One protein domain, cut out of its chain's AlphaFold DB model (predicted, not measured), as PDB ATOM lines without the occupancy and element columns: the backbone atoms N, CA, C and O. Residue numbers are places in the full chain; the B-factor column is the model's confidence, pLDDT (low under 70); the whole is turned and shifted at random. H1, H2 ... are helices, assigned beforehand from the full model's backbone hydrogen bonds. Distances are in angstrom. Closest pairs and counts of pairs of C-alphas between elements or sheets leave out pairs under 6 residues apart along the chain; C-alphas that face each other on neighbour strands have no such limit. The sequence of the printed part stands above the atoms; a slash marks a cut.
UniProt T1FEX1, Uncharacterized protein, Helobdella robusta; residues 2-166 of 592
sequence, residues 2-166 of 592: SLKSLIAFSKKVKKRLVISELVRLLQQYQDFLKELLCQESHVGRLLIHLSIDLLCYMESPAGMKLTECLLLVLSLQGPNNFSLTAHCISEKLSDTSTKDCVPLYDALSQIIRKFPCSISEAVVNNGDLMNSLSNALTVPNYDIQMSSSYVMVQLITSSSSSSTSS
ATOM      1  N   SER A   2     210.989 126.799 206.616       40.84
ATOM      2  CA  SER A   2     210.006 127.628 205.896       40.84
ATOM      3  C   SER A   2     210.432 129.100 205.894       40.84
ATOM      4  O   SER A   2     211.096 129.552 206.825       40.84
ATOM      5  N   LEU A   3     210.018 129.884 204.898       45.12
ATOM      6  CA  LEU A   3     210.347 131.314 204.815       45.12
ATOM      7  C   LEU A   3     209.905 132.083 206.077       45.12
ATOM      8  O   LEU A   3     210.661 132.877 206.627       45.12
ATOM      9  N   LYS A   4     208.738 131.733 206.641       45.19
ATOM     10  CA  LYS A   4     208.267 132.248 207.941       45.19
ATOM     11  C   LYS A   4     209.195 131.890 209.109       45.19
ATOM     12  O   LYS A   4     209.396 132.714 209.998       45.19
ATOM     13  N   SER A   5     209.778 130.689 209.118       44.53
ATOM     14  CA  SER A   5     210.732 130.287 210.162       44.53
ATOM     15  C   SER A   5     212.119 130.905 209.964       44.53
ATOM     16  O   SER A   5     212.773 131.204 210.956       44.53
ATOM     17  N   LEU A   6     212.525 131.206 208.729       49.44
ATOM     18  CA  LEU A   6     213.745 131.956 208.404       49.44
ATOM     19  C   LEU A   6     213.665 133.421 208.872       49.44
ATOM     20  O   LEU A   6     214.615 133.932 209.458       49.44
ATOM     21  N   ILE A   7     212.498 134.057 208.714       51.38
ATOM     22  CA  ILE A   7     212.208 135.418 209.204       51.38
ATOM     23  C   ILE A   7     212.137 135.460 210.738       51.38
ATOM     24  O   ILE A   7     212.681 136.359 211.378       51.38
ATOM     25  N   ALA A   8     211.493 134.474 211.366       52.28
ATOM     26  CA  ALA A   8     211.464 134.375 212.827       52.28
ATOM     27  C   ALA A   8     212.861 134.097 213.420       52.28
ATOM     28  O   ALA A   8     213.171 134.548 214.524       52.28
ATOM     29  N   PHE A   9     213.707 133.377 212.679       46.09
ATOM     30  CA  PHE A   9     215.089 133.074 213.043       46.09
ATOM     31  C   PHE A   9     216.029 134.274 212.841       46.09
ATOM     32  O   PHE A   9     216.845 134.549 213.720       46.09
ATOM     33  N   SER A  10     215.870 135.056 211.764       50.41
ATOM     34  CA  SER A  10     216.653 136.284 211.528       50.41
ATOM     35  C   SER A  10     216.391 137.365 212.581       50.41
ATOM     36  O   SER A  10     217.304 138.106 212.940       50.41
ATOM     37  N   LYS A  11     215.179 137.411 213.154       47.53
ATOM     38  CA  LYS A  11     214.844 138.279 214.296       47.53
ATOM     39  C   LYS A  11     215.512 137.855 215.617       47.53
ATOM     40  O   LYS A  11     215.616 138.687 216.513       47.53
ATOM     41  N   LYS A  12     215.959 136.596 215.758       45.78
ATOM     42  CA  LYS A  12     216.457 136.010 217.025       45.78
ATOM     43  C   LYS A  12     217.959 135.680 217.064       45.78
ATOM     44  O   LYS A  12     218.497 135.517 218.153       45.78
ATOM     45  N   VAL A  13     218.644 135.572 215.926       43.94
ATOM     46  CA  VAL A  13     220.067 135.173 215.838       43.94
ATOM     47  C   VAL A  13     220.925 136.346 215.353       43.94
ATOM     48  O   VAL A  13     220.400 137.236 214.691       43.94
ATOM     49  N   LYS A  14     222.233 136.374 215.686       50.47
ATOM     50  CA  LYS A  14     223.203 137.396 215.229       50.47
ATOM     51  C   LYS A  14     223.004 137.686 213.732       50.47
ATOM     52  O   LYS A  14     223.445 136.918 212.875       50.47
ATOM     53  N   LYS A  15     222.321 138.805 213.457       52.62
ATOM     54  CA  LYS A  15     221.642 139.136 212.193       52.62
ATOM     55  C   LYS A  15     222.538 138.951 210.962       52.62
ATOM     56  O   LYS A  15     222.102 138.390 209.966       52.62
ATOM     57  N   ARG A  16     223.824 139.307 211.065       48.38
ATOM     58  CA  ARG A  16     224.797 139.256 209.957       48.38
ATOM     59  C   ARG A  16     224.968 137.866 209.315       48.38
ATOM     60  O   ARG A  16     225.084 137.796 208.098       48.38
ATOM     61  N   LEU A  17     224.939 136.776 210.092       51.41
ATOM     62  CA  LEU A  17     225.257 135.421 209.599       51.41
ATOM     63  C   LEU A  17     224.059 134.747 208.903       51.41
ATOM     64  O   LEU A  17     224.220 134.028 207.921       51.41
ATOM     65  N   VAL A  18     222.840 135.036 209.369       55.31
ATOM     66  CA  VAL A  18     221.598 134.575 208.723       55.31
ATOM     67  C   VAL A  18     221.380 135.304 207.405       55.31
ATOM     68  O   VAL A  18     220.921 134.703 206.441       55.31
ATOM     69  N   ILE A  19     221.730 136.590 207.343       54.09
ATOM     70  CA  ILE A  19     221.484 137.400 206.153       54.09
ATOM     71  C   ILE A  19     222.542 137.143 205.074       54.09
ATOM     72  O   ILE A  19     222.185 137.078 203.902       54.09
ATOM     73  N   SER A  20     223.810 136.900 205.432       56.16
ATOM     74  CA  SER A  20     224.809 136.441 204.454       56.16
ATOM     75  C   SER A  20     224.403 135.114 203.814       56.16
ATOM     76  O   SER A  20     224.571 134.938 202.611       56.16
ATOM     77  N   GLU A  21     223.817 134.211 204.600       60.12
ATOM     78  CA  GLU A  21     223.319 132.929 204.108       60.12
ATOM     79  C   GLU A  21     222.032 133.092 203.288       60.12
ATOM     80  O   GLU A  21     221.879 132.446 202.259       60.12
ATOM     81  N   LEU A  22     221.143 134.016 203.671       60.78
ATOM     82  CA  LEU A  22     219.955 134.378 202.893       60.78
ATOM     83  C   LEU A  22     220.336 134.924 201.514       60.78
ATOM     84  O   LEU A  22     219.802 134.473 200.508       60.78
ATOM     85  N   VAL A  23     221.291 135.855 201.464       62.66
ATOM     86  CA  VAL A  23     221.824 136.415 200.217       62.66
ATOM     87  C   VAL A  23     222.504 135.323 199.390       62.66
ATOM     88  O   VAL A  23     222.268 135.239 198.190       62.66
ATOM     89  N   ARG A  24     223.294 134.442 200.018       67.19
ATOM     90  CA  ARG A  24     223.931 133.299 199.342       67.19
ATOM     91  C   ARG A  24     222.897 132.348 198.737       67.19
ATOM     92  O   ARG A  24     223.065 131.933 197.597       67.19
ATOM     93  N   LEU A  25     221.825 132.037 199.465       64.19
ATOM     94  CA  LEU A  25     220.725 131.193 198.992       64.19
ATOM     95  C   LEU A  25     219.930 131.877 197.871       64.19
ATOM     96  O   LEU A  25     219.636 131.237 196.867       64.19
ATOM     97  N   LEU A  26     219.636 133.175 197.989       64.06
ATOM     98  CA  LEU A  26     218.975 133.948 196.928       64.06
ATOM     99  C   LEU A  26     219.809 133.981 195.639       64.06
ATOM    100  O   LEU A  26     219.243 133.897 194.555       64.06
ATOM    101  N   GLN A  27     221.140 134.047 195.751       66.19
ATOM    102  CA  GLN A  27     222.058 133.969 194.610       66.19
ATOM    103  C   GLN A  27     222.133 132.552 194.028       66.19
ATOM    104  O   GLN A  27     222.030 132.369 192.820       66.19
ATOM    105  N   GLN A  28     222.280 131.538 194.883       70.12
ATOM    106  CA  GLN A  28     222.400 130.143 194.457       70.12
ATOM    107  C   GLN A  28     221.134 129.635 193.754       70.12
ATOM    108  O   GLN A  28     221.225 128.807 192.852       70.12
ATOM    109  N   TYR A  29     219.966 130.128 194.161       69.44
ATOM    110  CA  TYR A  29     218.671 129.731 193.615       69.44
ATOM    111  C   TYR A  29     218.024 130.833 192.775       69.44
ATOM    112  O   TYR A  29     216.807 130.831 192.631       69.44
ATOM    113  N   GLN A  30     218.798 131.769 192.219       69.12
ATOM    114  CA  GLN A  30     218.262 132.934 191.508       69.12
ATOM    115  C   GLN A  30     217.307 132.555 190.361       69.12
ATOM    116  O   GLN A  30     216.249 133.167 190.227       69.12
ATOM    117  N   ASP A  31     217.637 131.523 189.580       71.69
ATOM    118  CA  ASP A  31     216.798 131.059 188.464       71.69
ATOM    119  C   ASP A  31     215.494 130.412 188.947       71.69
ATOM    120  O   ASP A  31     214.416 130.716 188.439       71.69
ATOM    121  N   PHE A  32     215.566 129.601 190.005       72.88
ATOM    122  CA  PHE A  32     214.383 129.026 190.647       72.88
ATOM    123  C   PHE A  32     213.509 130.105 191.297       72.88
ATOM    124  O   PHE A  32     212.286 130.074 191.202       72.88
ATOM    125  N   LEU A  33     214.129 131.104 191.933       69.06
ATOM    126  CA  LEU A  33     213.435 132.243 192.520       69.06
ATOM    127  C   LEU A  33     212.740 133.063 191.434       69.06
ATOM    128  O   LEU A  33     211.637 133.543 191.655       69.06
ATOM    129  N   LYS A  34     213.357 133.201 190.257       68.75
ATOM    130  CA  LYS A  34     212.759 133.861 189.098       68.75
ATOM    131  C   LYS A  34     211.532 133.103 188.594       68.75
ATOM    132  O   LYS A  34     210.500 133.732 188.389       68.75
ATOM    133  N   GLU A  35     211.601 131.779 188.465       73.69
ATOM    134  CA  GLU A  35     210.432 130.955 188.123       73.69
ATOM    135  C   GLU A  35     209.322 131.063 189.177       73.69
ATOM    136  O   GLU A  35     208.161 131.290 188.830       73.69
ATOM    137  N   LEU A  36     209.678 130.995 190.462       71.75
ATOM    138  CA  LEU A  36     208.736 131.125 191.573       71.75
ATOM    139  C   LEU A  36     208.094 132.520 191.617       71.75
ATOM    140  O   LEU A  36     206.892 132.642 191.826       71.75
ATOM    141  N   LEU A  37     208.865 133.579 191.363       70.81
ATOM    142  CA  LEU A  37     208.365 134.950 191.259       70.81
ATOM    143  C   LEU A  37     207.454 135.134 190.039       70.81
ATOM    144  O   LEU A  37     206.511 135.916 190.111       70.81
ATOM    145  N   CYS A  38     207.683 134.424 188.937       70.12
ATOM    146  CA  CYS A  38     206.763 134.454 187.800       70.12
ATOM    147  C   CYS A  38     205.429 133.752 188.111       70.12
ATOM    148  O   CYS A  38     204.398 134.137 187.563       70.12
ATOM    149  N   GLN A  39     205.436 132.738 188.980       73.69
ATOM    150  CA  GLN A  39     204.255 131.927 189.298       73.69
ATOM    151  C   GLN A  39     203.462 132.453 190.505       73.69
ATOM    152  O   GLN A  39     202.236 132.352 190.532       73.69
ATOM    153  N   GLU A  40     204.133 133.046 191.496       78.06
ATOM    154  CA  GLU A  40     203.545 133.398 192.789       78.06
ATOM    155  C   GLU A  40     203.807 134.867 193.179       78.06
ATOM    156  O   GLU A  40     204.820 135.233 193.784       78.06
ATOM    157  N   SER A  41     202.833 135.743 192.915       73.75
ATOM    158  CA  SER A  41     202.917 137.180 193.246       73.75
ATOM    159  C   SER A  41     203.076 137.464 194.750       73.75
ATOM    160  O   SER A  41     203.699 138.447 195.151       73.75
ATOM    161  N   HIS A  42     202.557 136.584 195.610       79.06
ATOM    162  CA  HIS A  42     202.660 136.730 197.062       79.06
ATOM    163  C   HIS A  42     204.101 136.569 197.581       79.06
ATOM    164  O   HIS A  42     204.471 137.213 198.565       79.06
ATOM    165  N   VAL A  43     204.921 135.753 196.907       76.19
ATOM    166  CA  VAL A  43     206.339 135.556 197.246       76.19
ATOM    167  C   VAL A  43     207.119 136.842 196.996       76.19
ATOM    168  O   VAL A  43     207.906 137.251 197.849       76.19
ATOM    169  N   GLY A  44     206.842 137.531 195.884       76.31
ATOM    170  CA  GLY A  44     207.462 138.818 195.562       76.31
ATOM    171  C   GLY A  44     207.171 139.887 196.609       76.31
ATOM    172  O   GLY A  44     208.099 140.516 197.110       76.31
ATOM    173  N   ARG A  45     205.910 140.020 197.040       81.62
ATOM    174  CA  ARG A  45     205.536 140.952 198.122       81.62
ATOM    175  C   ARG A  45     206.290 140.670 199.419       81.62
ATOM    176  O   ARG A  45     206.804 141.586 200.055       81.62
ATOM    177  N   LEU A  46     206.376 139.403 199.812       81.44
ATOM    178  CA  LEU A  46     207.035 139.016 201.055       81.44
ATOM    179  C   LEU A  46     208.556 139.216 200.984       81.44
ATOM    180  O   LEU A  46     209.158 139.634 201.972       81.44
ATOM    181  N   LEU A  47     209.166 138.995 199.817       78.12
ATOM    182  CA  LEU A  47     210.572 139.316 199.575       78.12
ATOM    183  C   LEU A  47     210.840 140.824 199.594       78.12
ATOM    184  O   LEU A  47     211.877 141.220 200.119       78.12
ATOM    185  N   ILE A  48     209.924 141.660 199.093       86.38
ATOM    186  CA  ILE A  48     210.030 143.127 199.179       86.38
ATOM    187  C   ILE A  48     210.046 143.572 200.643       86.38
ATOM    188  O   ILE A  48     211.010 144.210 201.069       86.38
ATOM    189  N   HIS A  49     209.047 143.167 201.435       85.25
ATOM    190  CA  HIS A  49     208.990 143.488 202.867       85.25
ATOM    191  C   HIS A  49     210.248 143.021 203.607       85.25
ATOM    192  O   HIS A  49     210.864 143.795 204.336       85.25
ATOM    193  N   LEU A  50     210.660 141.769 203.384       80.12
ATOM    194  CA  LEU A  50     211.841 141.208 204.031       80.12
ATOM    195  C   LEU A  50     213.116 141.957 203.635       80.12
ATOM    196  O   LEU A  50     213.943 142.237 204.494       80.12
ATOM    197  N   SER A  51     213.283 142.285 202.355       82.81
ATOM    198  CA  SER A  51     214.481 142.977 201.874       82.81
ATOM    199  C   SER A  51     214.574 144.381 202.462       82.81
ATOM    200  O   SER A  51     215.630 144.757 202.955       82.81
ATOM    201  N   ILE A  52     213.473 145.128 202.497       86.25
ATOM    202  CA  ILE A  52     213.441 146.484 203.062       86.25
ATOM    203  C   ILE A  52     213.689 146.462 204.577       86.25
ATOM    204  O   ILE A  52     214.516 147.224 205.077       86.25
ATOM    205  N   ASP A  53     213.059 145.534 205.302       80.00
ATOM    206  CA  ASP A  53     213.313 145.345 206.734       80.00
ATOM    207  C   ASP A  53     214.781 145.017 207.013       80.00
ATOM    208  O   ASP A  53     215.355 145.503 207.986       80.00
ATOM    209  N   LEU A  54     215.396 144.178 206.180       77.44
ATOM    210  CA  LEU A  54     216.785 143.774 206.350       77.44
ATOM    211  C   LEU A  54     217.765 144.880 205.947       77.44
ATOM    212  O   LEU A  54     218.768 145.038 206.635       77.44
ATOM    213  N   LEU A  55     217.479 145.672 204.908       80.75
ATOM    214  CA  LEU A  55     218.329 146.788 204.468       80.75
ATOM    215  C   LEU A  55     218.602 147.792 205.597       80.75
ATOM    216  O   LEU A  55     219.715 148.298 205.695       80.75
ATOM    217  N   CYS A  56     217.648 147.986 206.511       76.50
ATOM    218  CA  CYS A  56     217.804 148.845 207.692       76.50
ATOM    219  C   CYS A  56     218.940 148.422 208.645       76.50
ATOM    220  O   CYS A  56     219.326 149.191 209.516       76.50
ATOM    221  N   TYR A  57     219.437 147.187 208.546       72.44
ATOM    222  CA  TYR A  57     220.417 146.626 209.485       72.44
ATOM    223  C   TYR A  57     221.727 146.209 208.813       72.44
ATOM    224  O   TYR A  57     222.555 145.543 209.444       72.44
ATOM    225  N   MET A  58     221.891 146.519 207.526       71.19
ATOM    226  CA  MET A  58     222.933 145.929 206.693       71.19
ATOM    227  C   MET A  58     223.845 147.004 206.121       71.19
ATOM    228  O   MET A  58     223.451 147.801 205.279       71.19
ATOM    229  N   GLU A  59     225.101 146.971 206.554       67.88
ATOM    230  CA  GLU A  59     226.180 147.765 205.973       67.88
ATOM    231  C   GLU A  59     226.609 147.198 204.603       67.88
ATOM    232  O   GLU A  59     226.349 146.038 204.242       67.88
ATOM    233  N   SER A  60     227.313 148.023 203.828       64.00
ATOM    234  CA  SER A  60     228.009 147.594 202.610       64.00
ATOM    235  C   SER A  60     229.109 146.573 202.957       64.00
ATOM    236  O   SER A  60     229.834 146.802 203.927       64.00
ATOM    237  N   PRO A  61     229.261 145.431 202.239       68.88
ATOM    238  CA  PRO A  61     228.736 145.098 200.901       68.88
ATOM    239  C   PRO A  61     227.443 144.261 200.872       68.88
ATOM    240  O   PRO A  61     226.884 144.015 199.803       68.88
ATOM    241  N   ALA A  62     226.960 143.780 202.017       69.38
ATOM    242  CA  ALA A  62     225.810 142.878 202.054       69.38
ATOM    243  C   ALA A  62     224.484 143.599 201.745       69.38
ATOM    244  O   ALA A  62     223.607 143.002 201.120       69.38
ATOM    245  N   GLY A  63     224.372 144.887 202.097       74.31
ATOM    246  CA  GLY A  63     223.259 145.743 201.675       74.31
ATOM    247  C   GLY A  63     223.143 145.866 200.150       74.31
ATOM    248  O   GLY A  63     222.049 145.728 199.617       74.31
ATOM    249  N   MET A  64     224.264 145.998 199.426       77.00
ATOM    250  CA  MET A  64     224.246 146.104 197.956       77.00
ATOM    251  C   MET A  64     223.656 144.859 197.287       77.00
ATOM    252  O   MET A  64     222.790 144.973 196.428       77.00
ATOM    253  N   LYS A  65     224.053 143.663 197.733       74.25
ATOM    254  CA  LYS A  65     223.497 142.408 197.206       74.25
ATOM    255  C   LYS A  65     222.000 142.269 197.481       74.25
ATOM    256  O   LYS A  65     221.263 141.712 196.674       74.25
ATOM    257  N   LEU A  66     221.540 142.768 198.625       78.75
ATOM    258  CA  LEU A  66     220.122 142.759 198.965       78.75
ATOM    259  C   LEU A  66     219.328 143.740 198.087       78.75
ATOM    260  O   LEU A  66     218.232 143.404 197.642       78.75
ATOM    261  N   THR A  67     219.910 144.897 197.765       84.19
ATOM    262  CA  THR A  67     219.366 145.826 196.766       84.19
ATOM    263  C   THR A  67     219.299 145.182 195.380       84.19
ATOM    264  O   THR A  67     218.267 145.280 194.725       84.19
ATOM    265  N   GLU A  68     220.331 144.453 194.944       80.19
ATOM    266  CA  GLU A  68     220.306 143.695 193.681       80.19
ATOM    267  C   GLU A  68     219.164 142.665 193.647       80.19
ATOM    268  O   GLU A  68     218.454 142.558 192.645       80.19
ATOM    269  N   CYS A  69     218.931 141.949 194.753       77.44
ATOM    270  CA  CYS A  69     217.789 141.042 194.878       77.44
ATOM    271  C   CYS A  69     216.451 141.788 194.774       77.44
ATOM    272  O   CYS A  69     215.550 141.324 194.075       77.44
ATOM    273  N   LEU A  70     216.317 142.948 195.421       84.62
ATOM    274  CA  LEU A  70     215.109 143.773 195.336       84.62
ATOM    275  C   LEU A  70     214.862 144.269 193.901       84.62
ATOM    276  O   LEU A  70     213.742 144.177 193.401       84.62
ATOM    277  N   LEU A  71     215.911 144.714 193.203       84.88
ATOM    278  CA  LEU A  71     215.845 145.111 191.792       84.88
ATOM    279  C   LEU A  71     215.408 143.952 190.889       84.88
ATOM    280  O   LEU A  71     214.618 144.156 189.966       84.88
ATOM    281  N   LEU A  72     215.886 142.734 191.164       79.50
ATOM    282  CA  LEU A  72     215.458 141.538 190.445       79.50
ATOM    283  C   LEU A  72     213.965 141.270 190.669       79.50
ATOM    284  O   LEU A  72     213.241 141.080 189.694       79.50
ATOM    285  N   VAL A  73     213.486 141.306 191.918       81.56
ATOM    286  CA  VAL A  73     212.060 141.103 192.235       81.56
ATOM    287  C   VAL A  73     211.188 142.119 191.493       81.56
ATOM    288  O   VAL A  73     210.202 141.740 190.856       81.56
ATOM    289  N   LEU A  74     211.586 143.394 191.509       84.19
ATOM    290  CA  LEU A  74     210.889 144.470 190.801       84.19
ATOM    291  C   LEU A  74     210.873 144.270 189.281       84.19
ATOM    292  O   LEU A  74     209.842 144.486 188.648       84.19
ATOM    293  N   SER A  75     211.976 143.797 188.693       82.06
ATOM    294  CA  SER A  75     212.056 143.540 187.247       82.06
ATOM    295  C   SER A  75     211.113 142.434 186.762       82.06
ATOM    296  O   SER A  75     210.704 142.446 185.604       82.06
ATOM    297  N   LEU A  76     210.769 141.482 187.635       76.56
ATOM    298  CA  LEU A  76     210.017 140.280 187.269       76.56
ATOM    299  C   LEU A  76     208.515 140.390 187.519       76.56
ATOM    300  O   LEU A  76     207.743 139.718 186.842       76.56
ATOM    301  N   GLN A  77     208.083 141.205 188.484       73.00
ATOM    302  CA  GLN A  77     206.688 141.201 188.937       73.00
ATOM    303  C   GLN A  77     205.879 142.467 188.600       73.00
ATOM    304  O   GLN A  77     204.740 142.612 189.049       73.00
ATOM    305  N   GLY A  78     206.432 143.369 187.788       68.94
ATOM    306  CA  GLY A  78     205.682 144.475 187.190       68.94
ATOM    307  C   GLY A  78     205.296 145.615 188.152       68.94
ATOM    308  O   GLY A  78     205.776 145.687 189.287       68.94
ATOM    309  N   PRO A  79     204.432 146.544 187.697       67.44
ATOM    310  CA  PRO A  79     204.345 147.890 188.264       67.44
ATOM    311  C   PRO A  79     203.752 147.986 189.677       67.44
ATOM    312  O   PRO A  79     204.177 148.828 190.466       67.44
ATOM    313  N   ASN A  80     202.833 147.088 190.048       72.44
ATOM    314  CA  ASN A  80     202.180 147.093 191.368       72.44
ATOM    315  C   ASN A  80     203.165 146.942 192.540       72.44
ATOM    316  O   ASN A  80     202.874 147.348 193.665       72.44
ATOM    317  N   ASN A  81     204.334 146.358 192.286       83.94
ATOM    318  CA  ASN A  81     205.357 146.172 193.303       83.94
ATOM    319  C   ASN A  81     206.235 147.412 193.518       83.94
ATOM    320  O   ASN A  81     206.851 147.516 194.580       83.94
ATOM    321  N   PHE A  82     206.247 148.381 192.593       84.94
ATOM    322  CA  PHE A  82     206.892 149.679 192.834       84.94
ATOM    323  C   PHE A  82     206.133 150.472 193.900       84.94
ATOM    324  O   PHE A  82     206.759 150.965 194.834       84.94
ATOM    325  N   SER A  83     204.797 150.507 193.836       85.25
ATOM    326  CA  SER A  83     203.960 151.161 194.855       85.25
ATOM    327  C   SER A  83     204.121 150.519 196.230       85.25
ATOM    328  O   SER A  83     204.271 151.224 197.227       85.25
ATOM    329  N   LEU A  84     204.163 149.181 196.290       87.94
ATOM    330  CA  LEU A  84     204.439 148.462 197.535       87.94
ATOM    331  C   LEU A  84     205.832 148.795 198.083       87.94
ATOM    332  O   LEU A  84     205.975 149.038 199.277       87.94
ATOM    333  N   THR A  85     206.846 148.830 197.219       88.12
ATOM    334  CA  THR A  85     208.226 149.159 197.603       88.12
ATOM    335  C   THR A  85     208.321 150.579 198.152       88.12
ATOM    336  O   THR A  85     208.871 150.768 199.233       88.12
ATOM    337  N   ALA A  86     207.727 151.563 197.467       87.06
ATOM    338  CA  ALA A  86     207.667 152.947 197.936       87.06
ATOM    339  C   ALA A  86     206.962 153.053 199.299       87.06
ATOM    340  O   ALA A  86     207.471 153.710 200.205       87.06
ATOM    341  N   HIS A  87     205.841 152.348 199.483       87.50
ATOM    342  CA  HIS A  87     205.122 152.315 200.758       87.50
ATOM    343  C   HIS A  87     205.951 151.705 201.893       87.50
ATOM    344  O   HIS A  87     206.067 152.309 202.955       87.50
ATOM    345  N   CYS A  88     206.593 150.562 201.655       87.69
ATOM    346  CA  CYS A  88     207.428 149.904 202.659       87.69
ATOM    347  C   CYS A  88     208.645 150.756 203.048       87.69
ATOM    348  O   CYS A  88     209.013 150.801 204.219       87.69
ATOM    349  N   ILE A  89     209.281 151.432 202.081       88.62
ATOM    350  CA  ILE A  89     210.388 152.357 202.367       88.62
ATOM    351  C   ILE A  89     209.877 153.540 203.195       88.62
ATOM    352  O   ILE A  89     210.515 153.888 204.184       88.62
ATOM    353  N   SER A  90     208.721 154.111 202.839       87.50
ATOM    354  CA  SER A  90     208.085 155.200 203.594       87.50
ATOM    355  C   SER A  90     207.872 154.832 205.062       87.50
ATOM    356  O   SER A  90     208.364 155.531 205.942       87.50
ATOM    357  N   GLU A  91     207.244 153.679 205.319       85.25
ATOM    358  CA  GLU A  91     206.974 153.173 206.672       85.25
ATOM    359  C   GLU A  91     208.266 153.012 207.489       85.25
ATOM    360  O   GLU A  91     208.336 153.394 208.657       85.25
ATOM    361  N   LYS A  92     209.344 152.502 206.873       84.94
ATOM    362  CA  LYS A  92     210.640 152.397 207.561       84.94
ATOM    363  C   LYS A  92     211.262 153.758 207.852       84.94
ATOM    364  O   LYS A  92     211.838 153.931 208.926       84.94
ATOM    365  N   LEU A  93     211.184 154.702 206.915       82.25
ATOM    366  CA  LEU A  93     211.733 156.046 207.098       82.25
ATOM    367  C   LEU A  93     210.944 156.855 208.139       82.25
ATOM    368  O   LEU A  93     211.539 157.701 208.800       82.25
ATOM    369  N   SER A  94     209.649 156.580 208.326       77.88
ATOM    370  CA  SER A  94     208.833 157.207 209.373       77.88
ATOM    371  C   SER A  94     209.052 156.605 210.764       77.88
ATOM    372  O   SER A  94     209.029 157.336 211.752       77.88
ATOM    373  N   ASP A  95     209.275 155.289 210.856       70.25
ATOM    374  CA  ASP A  95     209.423 154.572 212.135       70.25
ATOM    375  C   ASP A  95     210.811 154.717 212.768       70.25
ATOM    376  O   ASP A  95     210.992 154.547 213.977       70.25
ATOM    377  N   THR A  96     211.827 154.978 211.954       58.44
ATOM    378  CA  THR A  96     213.204 155.045 212.423       58.44
ATOM    379  C   THR A  96     213.539 156.477 212.810       58.44
ATOM    380  O   THR A  96     213.471 157.403 212.011       58.44
ATOM    381  N   SER A  97     213.955 156.677 214.060       54.69
ATOM    382  CA  SER A  97     214.562 157.927 214.511       54.69
ATOM    383  C   SER A  97     215.930 158.115 213.835       54.69
ATOM    384  O   SER A  97     216.960 157.861 214.452       54.69
ATOM    385  N   THR A  98     215.923 158.434 212.540       52.56
ATOM    386  CA  THR A  98     216.918 159.183 211.754       52.56
ATOM    387  C   THR A  98     218.408 158.939 212.031       52.56
ATOM    388  O   THR A  98     219.216 159.843 211.836       52.56
ATOM    389  N   LYS A  99     218.827 157.747 212.470       54.84
ATOM    390  CA  LYS A  99     220.252 157.479 212.729       54.84
ATOM    391  C   LYS A  99     220.898 156.445 211.812       54.84
ATOM    392  O   LYS A  99     222.055 156.655 211.491       54.84
ATOM    393  N   ASP A 100     220.170 155.466 211.264       65.12
ATOM    394  CA  ASP A 100     220.806 154.354 210.524       65.12
ATOM    395  C   ASP A 100     220.073 153.928 209.228       65.12
ATOM    396  O   ASP A 100     220.076 152.758 208.853       65.12
ATOM    397  N   CYS A 101     219.429 154.858 208.510       77.62
ATOM    398  CA  CYS A 101     218.676 154.534 207.282       77.62
ATOM    399  C   CYS A 101     219.370 154.901 205.966       77.62
ATOM    400  O   CYS A 101     218.755 154.786 204.909       77.62
ATOM    401  N   VAL A 102     220.652 155.275 205.997       82.50
ATOM    402  CA  VAL A 102     221.454 155.538 204.784       82.50
ATOM    403  C   VAL A 102     221.338 154.405 203.745       82.50
ATOM    404  O   VAL A 102     221.032 154.709 202.591       82.50
ATOM    405  N   PRO A 103     221.408 153.105 204.119       85.19
ATOM    406  CA  PRO A 103     221.259 152.017 203.149       85.19
ATOM    407  C   PRO A 103     219.896 151.980 202.440       85.19
ATOM    408  O   PRO A 103     219.809 151.493 201.313       85.19
ATOM    409  N   LEU A 104     218.826 152.485 203.071       88.06
ATOM    410  CA  LEU A 104     217.512 152.582 202.430       88.06
ATOM    411  C   LEU A 104     217.476 153.690 201.378       88.06
ATOM    412  O   LEU A 104     216.900 153.477 200.311       88.06
ATOM    413  N   TYR A 105     218.096 154.842 201.647       88.31
ATOM    414  CA  TYR A 105     218.216 155.908 200.650       88.31
ATOM    415  C   TYR A 105     219.072 155.457 199.461       88.31
ATOM    416  O   TYR A 105     218.690 155.684 198.313       88.31
ATOM    417  N   ASP A 106     220.168 154.740 199.716       86.06
ATOM    418  CA  ASP A 106     221.016 154.177 198.661       86.06
ATOM    419  C   ASP A 106     220.259 153.143 197.819       86.06
ATOM    420  O   ASP A 106     220.326 153.164 196.587       86.06
ATOM    421  N   ALA A 107     219.497 152.256 198.466       87.81
ATOM    422  CA  ALA A 107     218.655 151.290 197.770       87.81
ATOM    423  C   ALA A 107     217.589 151.990 196.917       87.81
ATOM    424  O   ALA A 107     217.444 151.664 195.739       87.81
ATOM    425  N   LEU A 108     216.894 152.989 197.469       89.75
ATOM    426  CA  LEU A 108     215.908 153.786 196.738       89.75
ATOM    427  C   LEU A 108     216.540 154.483 195.529       89.75
ATOM    428  O   LEU A 108     215.992 154.412 194.430       89.75
ATOM    429  N   SER A 109     217.723 155.073 195.695       87.94
ATOM    430  CA  SER A 109     218.471 155.698 194.604       87.94
ATOM    431  C   SER A 109     218.798 154.714 193.475       87.94
ATOM    432  O   SER A 109     218.609 155.015 192.293       87.94
ATOM    433  N   GLN A 110     219.243 153.501 193.814       87.81
ATOM    434  CA  GLN A 110     219.517 152.463 192.817       87.81
ATOM    435  C   GLN A 110     218.245 152.006 192.093       87.81
ATOM    436  O   GLN A 110     218.279 151.776 190.881       87.81
ATOM    437  N   ILE A 111     217.117 151.919 192.805       87.81
ATOM    438  CA  ILE A 111     215.817 151.586 192.213       87.81
ATOM    439  C   ILE A 111     215.368 152.690 191.251       87.81
ATOM    440  O   ILE A 111     215.004 152.364 190.121       87.81
ATOM    441  N   ILE A 112     215.466 153.969 191.636       86.56
ATOM    442  CA  ILE A 112     215.166 155.118 190.758       86.56
ATOM    443  C   ILE A 112     216.021 155.069 189.503       86.56
ATOM    444  O   ILE A 112     215.501 155.144 188.394       86.56
ATOM    445  N   ARG A 113     217.322 154.832 189.642       84.75
ATOM    446  CA  ARG A 113     218.217 154.764 188.486       84.75
ATOM    447  C   ARG A 113     217.888 153.608 187.536       84.75
ATOM    448  O   ARG A 113     218.089 153.739 186.330       84.75
ATOM    449  N   LYS A 114     217.415 152.471 188.057       85.38
ATOM    450  CA  LYS A 114     217.077 151.294 187.242       85.38
ATOM    451  C   LYS A 114     215.688 151.387 186.604       85.38
ATOM    452  O   LYS A 114     215.511 150.878 185.499       85.38
ATOM    453  N   PHE A 115     214.734 152.026 187.278       84.31
ATOM    454  CA  PHE A 115     213.327 152.104 186.872       84.31
ATOM    455  C   PHE A 115     212.776 153.541 186.960       84.31
ATOM    456  O   PHE A 115     211.769 153.755 187.636       84.31
ATOM    457  N   PRO A 116     213.394 154.531 186.282       80.12
ATOM    458  CA  PRO A 116     213.186 155.958 186.552       80.12
ATOM    459  C   PRO A 116     211.728 156.398 186.474       80.12
ATOM    460  O   PRO A 116     211.277 157.098 187.371       80.12
ATOM    461  N   CYS A 117     210.958 155.953 185.480       79.00
ATOM    462  CA  CYS A 117     209.558 156.365 185.357       79.00
ATOM    463  C   CYS A 117     208.665 155.691 186.411       79.00
ATOM    464  O   CYS A 117     207.964 156.369 187.157       79.00
ATOM    465  N   SER A 118     208.719 154.359 186.516       81.19
ATOM    466  CA  SER A 118     207.752 153.586 187.307       81.19
ATOM    467  C   SER A 118     207.904 153.771 188.816       81.19
ATOM    468  O   SER A 118     206.902 153.848 189.524       81.19
ATOM    469  N   ILE A 119     209.137 153.844 189.327       79.81
ATOM    470  CA  ILE A 119     209.336 154.088 190.759       79.81
ATOM    471  C   ILE A 119     209.166 155.565 191.102       79.81
ATOM    472  O   ILE A 119     208.617 155.847 192.156       79.81
ATOM    473  N   SER A 120     209.560 156.504 190.234       77.06
ATOM    474  CA  SER A 120     209.352 157.927 190.530       77.06
ATOM    475  C   SER A 120     207.867 158.254 190.581       77.06
ATOM    476  O   SER A 120     207.438 158.928 191.507       77.06
ATOM    477  N   GLU A 121     207.059 157.700 189.675       77.12
ATOM    478  CA  GLU A 121     205.601 157.816 189.744       77.12
ATOM    479  C   GLU A 121     205.044 157.200 191.038       77.12
ATOM    480  O   GLU A 121     204.269 157.838 191.747       77.12
ATOM    481  N   ALA A 122     205.480 155.991 191.402       79.81
ATOM    482  CA  ALA A 122     205.049 155.335 192.636       79.81
ATOM    483  C   ALA A 122     205.443 156.111 193.908       79.81
ATOM    484  O   ALA A 122     204.671 156.157 194.864       79.81
ATOM    485  N   VAL A 123     206.634 156.710 193.922       79.00
ATOM    486  CA  VAL A 123     207.155 157.521 195.029       79.00
ATOM    487  C   VAL A 123     206.406 158.843 195.121       79.00
ATOM    488  O   VAL A 123     205.994 159.230 196.207       79.00
ATOM    489  N   VAL A 124     206.172 159.509 193.993       72.81
ATOM    490  CA  VAL A 124     205.470 160.791 193.955       72.81
ATOM    491  C   VAL A 124     203.990 160.637 194.324       72.81
ATOM    492  O   VAL A 124     203.459 161.449 195.077       72.81
ATOM    493  N   ASN A 125     203.351 159.546 193.895       76.62
ATOM    494  CA  ASN A 125     201.992 159.196 194.318       76.62
ATOM    495  C   ASN A 125     201.919 158.768 195.797       76.62
ATOM    496  O   ASN A 125     200.831 158.709 196.372       76.62
ATOM    497  N   ASN A 126     203.058 158.484 196.434       78.81
ATOM    498  CA  ASN A 126     203.162 158.184 197.855       78.81
ATOM    499  C   ASN A 126     203.563 159.445 198.641       78.81
ATOM    500  O   ASN A 126     204.738 159.692 198.919       78.81
ATOM    501  N   GLY A 127     202.562 160.249 199.012       73.38
ATOM    502  CA  GLY A 127     202.775 161.518 199.720       73.38
ATOM    503  C   GLY A 127     203.582 161.388 201.019       73.38
ATOM    504  O   GLY A 127     204.368 162.280 201.343       73.38
ATOM    505  N   ASP A 128     203.461 160.263 201.725       81.62
ATOM    506  CA  ASP A 128     204.192 160.013 202.971       81.62
ATOM    507  C   ASP A 128     205.700 159.870 202.732       81.62
ATOM    508  O   ASP A 128     206.506 160.388 203.513       81.62
ATOM    509  N   LEU A 129     206.103 159.241 201.622       83.44
ATOM    510  CA  LEU A 129     207.516 159.085 201.280       83.44
ATOM    511  C   LEU A 129     208.144 160.428 200.895       83.44
ATOM    512  O   LEU A 129     209.238 160.750 201.358       83.44
ATOM    513  N   MET A 130     207.441 161.243 200.104       82.50
ATOM    514  CA  MET A 130     207.903 162.590 199.742       82.50
ATOM    515  C   MET A 130     208.056 163.485 200.979       82.50
ATOM    516  O   MET A 130     209.054 164.199 201.116       82.50
ATOM    517  N   ASN A 131     207.110 163.404 201.920       83.38
ATOM    518  CA  ASN A 131     207.193 164.106 203.200       83.38
ATOM    519  C   ASN A 131     208.375 163.615 204.044       83.38
ATOM    520  O   ASN A 131     209.111 164.431 204.597       83.38
ATOM    521  N   SER A 132     208.595 162.300 204.098       85.38
ATOM    522  CA  SER A 132     209.717 161.693 204.822       85.38
ATOM    523  C   SER A 132     211.068 162.122 204.241       85.38
ATOM    524  O   SER A 132     211.978 162.468 204.992       85.38
ATOM    525  N   LEU A 133     211.188 162.188 202.911       86.94
ATOM    526  CA  LEU A 133     212.373 162.710 202.226       86.94
ATOM    527  C   LEU A 133     212.608 164.193 202.560       86.94
ATOM    528  O   LEU A 133     213.733 164.571 202.888       86.94
ATOM    529  N   SER A 134     211.565 165.033 202.521       84.75
ATOM    530  CA  SER A 134     211.669 166.469 202.862       84.75
ATOM    531  C   SER A 134     212.102 166.665 204.308       84.75
ATOM    532  O   SER A 134     213.047 167.403 204.571       84.75
ATOM    533  N   ASN A 135     211.496 165.935 205.241       85.06
ATOM    534  CA  ASN A 135     211.871 166.011 206.648       85.06
ATOM    535  C   ASN A 135     213.324 165.557 206.867       85.06
ATOM    536  O   ASN A 135     214.034 166.158 207.673       85.06
ATOM    537  N   ALA A 136     213.802 164.565 206.106       86.31
ATOM    538  CA  ALA A 136     215.181 164.088 206.175       86.31
ATOM    539  C   ALA A 136     216.226 165.147 205.777       86.31
ATOM    540  O   ALA A 136     217.345 165.099 206.285       86.31
ATOM    541  N   LEU A 137     215.874 166.144 204.952       85.62
ATOM    542  CA  LEU A 137     216.769 167.273 204.652       85.62
ATOM    543  C   LEU A 137     217.056 168.126 205.901       85.62
ATOM    544  O   LEU A 137     218.150 168.661 206.061       85.62
ATOM    545  N   THR A 138     216.091 168.228 206.815       82.88
ATOM    546  CA  THR A 138     216.200 169.050 208.034       82.88
ATOM    547  C   THR A 138     216.831 168.317 209.223       82.88
ATOM    548  O   THR A 138     217.099 168.924 210.259       82.88
ATOM    549  N   VAL A 139     217.092 167.013 209.092       84.38
ATOM    550  CA  VAL A 139     217.755 166.220 210.134       84.38
ATOM    551  C   VAL A 139     219.229 166.633 210.214       84.38
ATOM    552  O   VAL A 139     219.896 166.630 209.184       84.38
ATOM    553  N   PRO A 140     219.790 166.909 211.409       82.94
ATOM    554  CA  PRO A 140     221.199 167.273 211.574       82.94
ATOM    555  C   PRO A 140     222.121 166.041 211.472       82.94
ATOM    556  O   PRO A 140     222.867 165.720 212.397       82.94
ATOM    557  N   ASN A 141     222.035 165.309 210.363       84.69
ATOM    558  CA  ASN A 141     222.877 164.168 210.029       84.69
ATOM    559  C   ASN A 141     223.325 164.317 208.573       84.69
ATOM    560  O   ASN A 141     222.507 164.227 207.659       84.69
ATOM    561  N   TYR A 142     224.626 164.529 208.384       85.88
ATOM    562  CA  TYR A 142     225.219 164.795 207.079       85.88
ATOM    563  C   TYR A 142     224.908 163.704 206.047       85.88
ATOM    564  O   TYR A 142     224.479 164.019 204.940       85.88
ATOM    565  N   ASP A 143     225.060 162.431 206.415       85.56
ATOM    566  CA  ASP A 143     224.861 161.310 205.492       85.56
ATOM    567  C   ASP A 143     223.393 161.204 205.064       85.56
ATOM    568  O   ASP A 143     223.088 160.976 203.896       85.56
ATOM    569  N   ILE A 144     222.461 161.455 205.987       86.56
ATOM    570  CA  ILE A 144     221.025 161.469 205.681       86.56
ATOM    571  C   ILE A 144     220.664 162.653 204.785       86.56
ATOM    572  O   ILE A 144     219.926 162.477 203.815       86.56
ATOM    573  N   GLN A 145     221.193 163.844 205.065       87.56
ATOM    574  CA  GLN A 145     220.978 165.020 204.220       87.56
ATOM    575  C   GLN A 145     221.540 164.798 202.813       87.56
ATOM    576  O   GLN A 145     220.886 165.121 201.817       87.56
ATOM    577  N   MET A 146     222.727 164.201 202.720       87.56
ATOM    578  CA  MET A 146     223.398 163.888 201.464       87.56
ATOM    579  C   MET A 146     222.608 162.859 200.651       87.56
ATOM    580  O   MET A 146     222.276 163.118 199.492       87.56
ATOM    581  N   SER A 147     222.231 161.730 201.255       88.12
ATOM    582  CA  SER A 147     221.487 160.679 200.559       88.12
ATOM    583  C   SER A 147     220.053 161.100 200.226       88.12
ATOM    584  O   SER A 147     219.586 160.827 199.120       88.12
ATOM    585  N   SER A 148     219.359 161.820 201.118       89.12
ATOM    586  CA  SER A 148     218.004 162.326 200.847       89.12
ATOM    587  C   SER A 148     218.001 163.356 199.715       89.12
ATOM    588  O   SER A 148     217.218 163.233 198.771       89.12
ATOM    589  N   SER A 149     218.917 164.335 199.745       89.38
ATOM    590  CA  SER A 149     219.028 165.336 198.673       89.38
ATOM    591  C   SER A 149     219.364 164.700 197.326       89.38
ATOM    592  O   SER A 149     218.771 165.062 196.309       89.38
ATOM    593  N   TYR A 150     220.241 163.694 197.310       87.75
ATOM    594  CA  TYR A 150     220.571 162.951 196.098       87.75
ATOM    595  C   TYR A 150     219.368 162.181 195.531       87.75
ATOM    596  O   TYR A 150     219.084 162.270 194.333       87.75
ATOM    597  N   VAL A 151     218.619 161.471 196.383       88.44
ATOM    598  CA  VAL A 151     217.379 160.781 195.990       88.44
ATOM    599  C   VAL A 151     216.360 161.775 195.426       88.44
ATOM    600  O   VAL A 151     215.770 161.513 194.378       88.44
ATOM    601  N   MET A 152     216.182 162.937 196.058       88.31
ATOM    602  CA  MET A 152     215.272 163.972 195.559       88.31
ATOM    603  C   MET A 152     215.664 164.501 194.180       88.31
ATOM    604  O   MET A 152     214.805 164.616 193.307       88.31
ATOM    605  N   VAL A 153     216.949 164.788 193.957       84.44
ATOM    606  CA  VAL A 153     217.465 165.206 192.644       84.44
ATOM    607  C   VAL A 153     217.108 164.165 191.574       84.44
ATOM    608  O   VAL A 153     216.622 164.513 190.494       84.44
ATOM    609  N   GLN A 154     217.289 162.877 191.873       83.69
ATOM    610  CA  GLN A 154     216.945 161.795 190.948       83.69
ATOM    611  C   GLN A 154     215.443 161.680 190.678       83.69
ATOM    612  O   GLN A 154     215.053 161.471 189.529       83.69
ATOM    613  N   LEU A 155     214.600 161.834 191.701       83.19
ATOM    614  CA  LEU A 155     213.145 161.809 191.537       83.19
ATOM    615  C   LEU A 155     212.675 162.941 190.622       83.19
ATOM    616  O   LEU A 155     211.975 162.683 189.644       83.19
ATOM    617  N   ILE A 156     213.118 164.173 190.896       78.94
ATOM    618  CA  ILE A 156     212.701 165.367 190.148       78.94
ATOM    619  C   ILE A 156     213.189 165.315 188.692       78.94
ATOM    620  O   ILE A 156     212.451 165.628 187.758       78.94
ATOM    621  N   THR A 157     214.423 164.863 188.462       77.19
ATOM    622  CA  THR A 157     214.936 164.671 187.093       77.19
ATOM    623  C   THR A 157     214.189 163.569 186.344       77.19
ATOM    624  O   THR A 157     213.807 163.769 185.191       77.19
ATOM    625  N   SER A 158     213.903 162.439 186.992       73.38
ATOM    626  CA  SER A 158     213.191 161.321 186.362       73.38
ATOM    627  C   SER A 158     211.755 161.699 185.993       73.38
ATOM    628  O   SER A 158     211.319 161.389 184.884       73.38
ATOM    629  N   SER A 159     211.053 162.449 186.851       67.62
ATOM    630  CA  SER A 159     209.697 162.940 186.571       67.62
ATOM    631  C   SER A 159     209.630 163.939 185.415       67.62
ATOM    632  O   SER A 159     208.615 164.013 184.734       67.62
ATOM    633  N   SER A 160     210.706 164.690 185.154       61.66
ATOM    634  CA  SER A 160     210.754 165.628 184.018       61.66
ATOM    635  C   SER A 160     210.928 164.940 182.656       61.66
ATOM    636  O   SER A 160     210.623 165.525 181.621       61.66
ATOM    637  N   SER A 161     211.403 163.689 182.649       55.16
ATOM    638  CA  SER A 161     211.702 162.928 181.428       55.16
ATOM    639  C   SER A 161     210.533 162.082 180.905       55.16
ATOM    640  O   SER A 161     210.579 161.600 179.772       55.16
ATOM    641  N   SER A 162     209.471 161.904 181.696       54.19
ATOM    642  CA  SER A 162     208.270 161.184 181.271       54.19
ATOM    643  C   SER A 162     207.372 162.099 180.435       54.19
ATOM    644  O   SER A 162     206.659 162.945 180.964       54.19
ATOM    645  N   SER A 163     207.391 161.908 179.118       40.00
ATOM    646  CA  SER A 163     206.622 162.651 178.108       40.00
ATOM    647  C   SER A 163     205.100 162.416 178.130       40.00
ATOM    648  O   SER A 163     204.392 162.854 177.223       40.00
ATOM    649  N   THR A 164     204.565 161.728 179.141       43.69
ATOM    650  CA  THR A 164     203.130 161.464 179.285       43.69
ATOM    651  C   THR A 164     202.418 162.654 179.926       43.69
ATOM    652  O   THR A 164     202.608 162.978 181.095       43.69
ATOM    653  N   SER A 165     201.587 163.299 179.115       35.19
ATOM    654  CA  SER A 165     200.838 164.547 179.292       35.19
ATOM    655  C   SER A 165     199.722 164.528 180.351       35.19
ATOM    656  O   SER A 165     198.631 165.051 180.122       35.19
ATOM    657  N   SER A 166     199.963 163.973 181.538       34.06
ATOM    658  CA  SER A 166     198.966 163.948 182.614       34.06
ATOM    659  C   SER A 166     199.563 164.335 183.965       34.06
ATOM    660  O   SER A 166     200.133 163.507 184.666       34.06
TER     661      SER A 166
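Overview. This is residues 2 to 166 of the 592 residues of an uncharacterized protein of Helobdella robusta (UniProt T1FEX1). The chain is wound into a stack of helices in two facing rows: H2, H5, H7 and H10 make one row, and H1, H4, H6 and H9 make the other. Short helices H3 and H8 cross between the rows at one end of the helices, and the stacking from H1 and H2 to H9 and H10 makes the longest axis. The H1 end is the looser one, where H1 only comes close to H4. The printed part has 165 residues with ten named helices, H1 to H10 in order, and no named strand: all helix. It is compact, with a radius of gyration of the C-alphas of 15.8 A and spans of 43 by 37 by 22 A.

Along the chain. H1, residues 3 to 10, begins at C-alpha 3, (210.347, 131.314, 204.815). H2 is residues 15 to 28, 19.9 A long, and H3 residues 30 to 39. H4, residues 41 to 55, measures 21.3 A. H5, residues 62 to 77, begins at C-alpha 62, (225.810, 142.878, 202.054), and H6 is residues 80 to 95; each measures 23.2 A. H7 is residues 102 to 114, H8 residues 116 to 124 and H9 residues 127 to 137. H10, residues 142 to 161, is the longest at 29.1 A and ends at C-alpha 161, (211.702, 162.928, 181.428).

Arrangement. H1 is close to H4 but not clearly touching; their closest C-alphas, Ile 7 and Leu 50, are 7.8 A apart. Residues 20 to 26 of H2 touch residues 62 to 69 of H5, closest at the C-alphas of Val 23 and Leu 66, 6.7 A. H3 touches residues 73 to 77 of H5, with the C-alphas of Cys 38 and Leu 76 closest at 6.7 A. H4, H5, H6 and H7 form an up and down bundle, each running against the one before it. H4 and H5 are a helical hairpin at a shallow tilt of 21 degrees, opposite ways, closest at the C-alphas of Leu 55 and Gly 63, 5.8 A. H4 touches H6, the same way, with the C-alphas of Ile 48 and Thr 85 closest at 6.5 A. H5 touches H7 at a steep tilt of 38 degrees, the C-alphas of Thr 67 and Ala 107 being closest at 5.6 A. H7 touches H10 at a shallow tilt of 17 degrees, closest at the C-alphas of Ser 109 and Val 151, 5.4 A. Residues 82 to 86 of H6 touch H8, closest at the C-alphas of Ser 83 and Ala 122, 4.9 A. H6 touches H9 with the C-alphas of Ser 90 and Leu 129 closest at 4.6 A. H1 and H10 are apart. In H1 to H10 every O i to N i+4 pair is within hydrogen-bond range.

Size, cuts and confidence. The C-alphas of Val 13 and Ser 165, the two farthest apart, are 50.7 A from each other. The printed part has no cut and no long link. Mean pLDDT of the printed part is 73.9; 49 residues are under 70, among them 2 to 27 and 159 to 166.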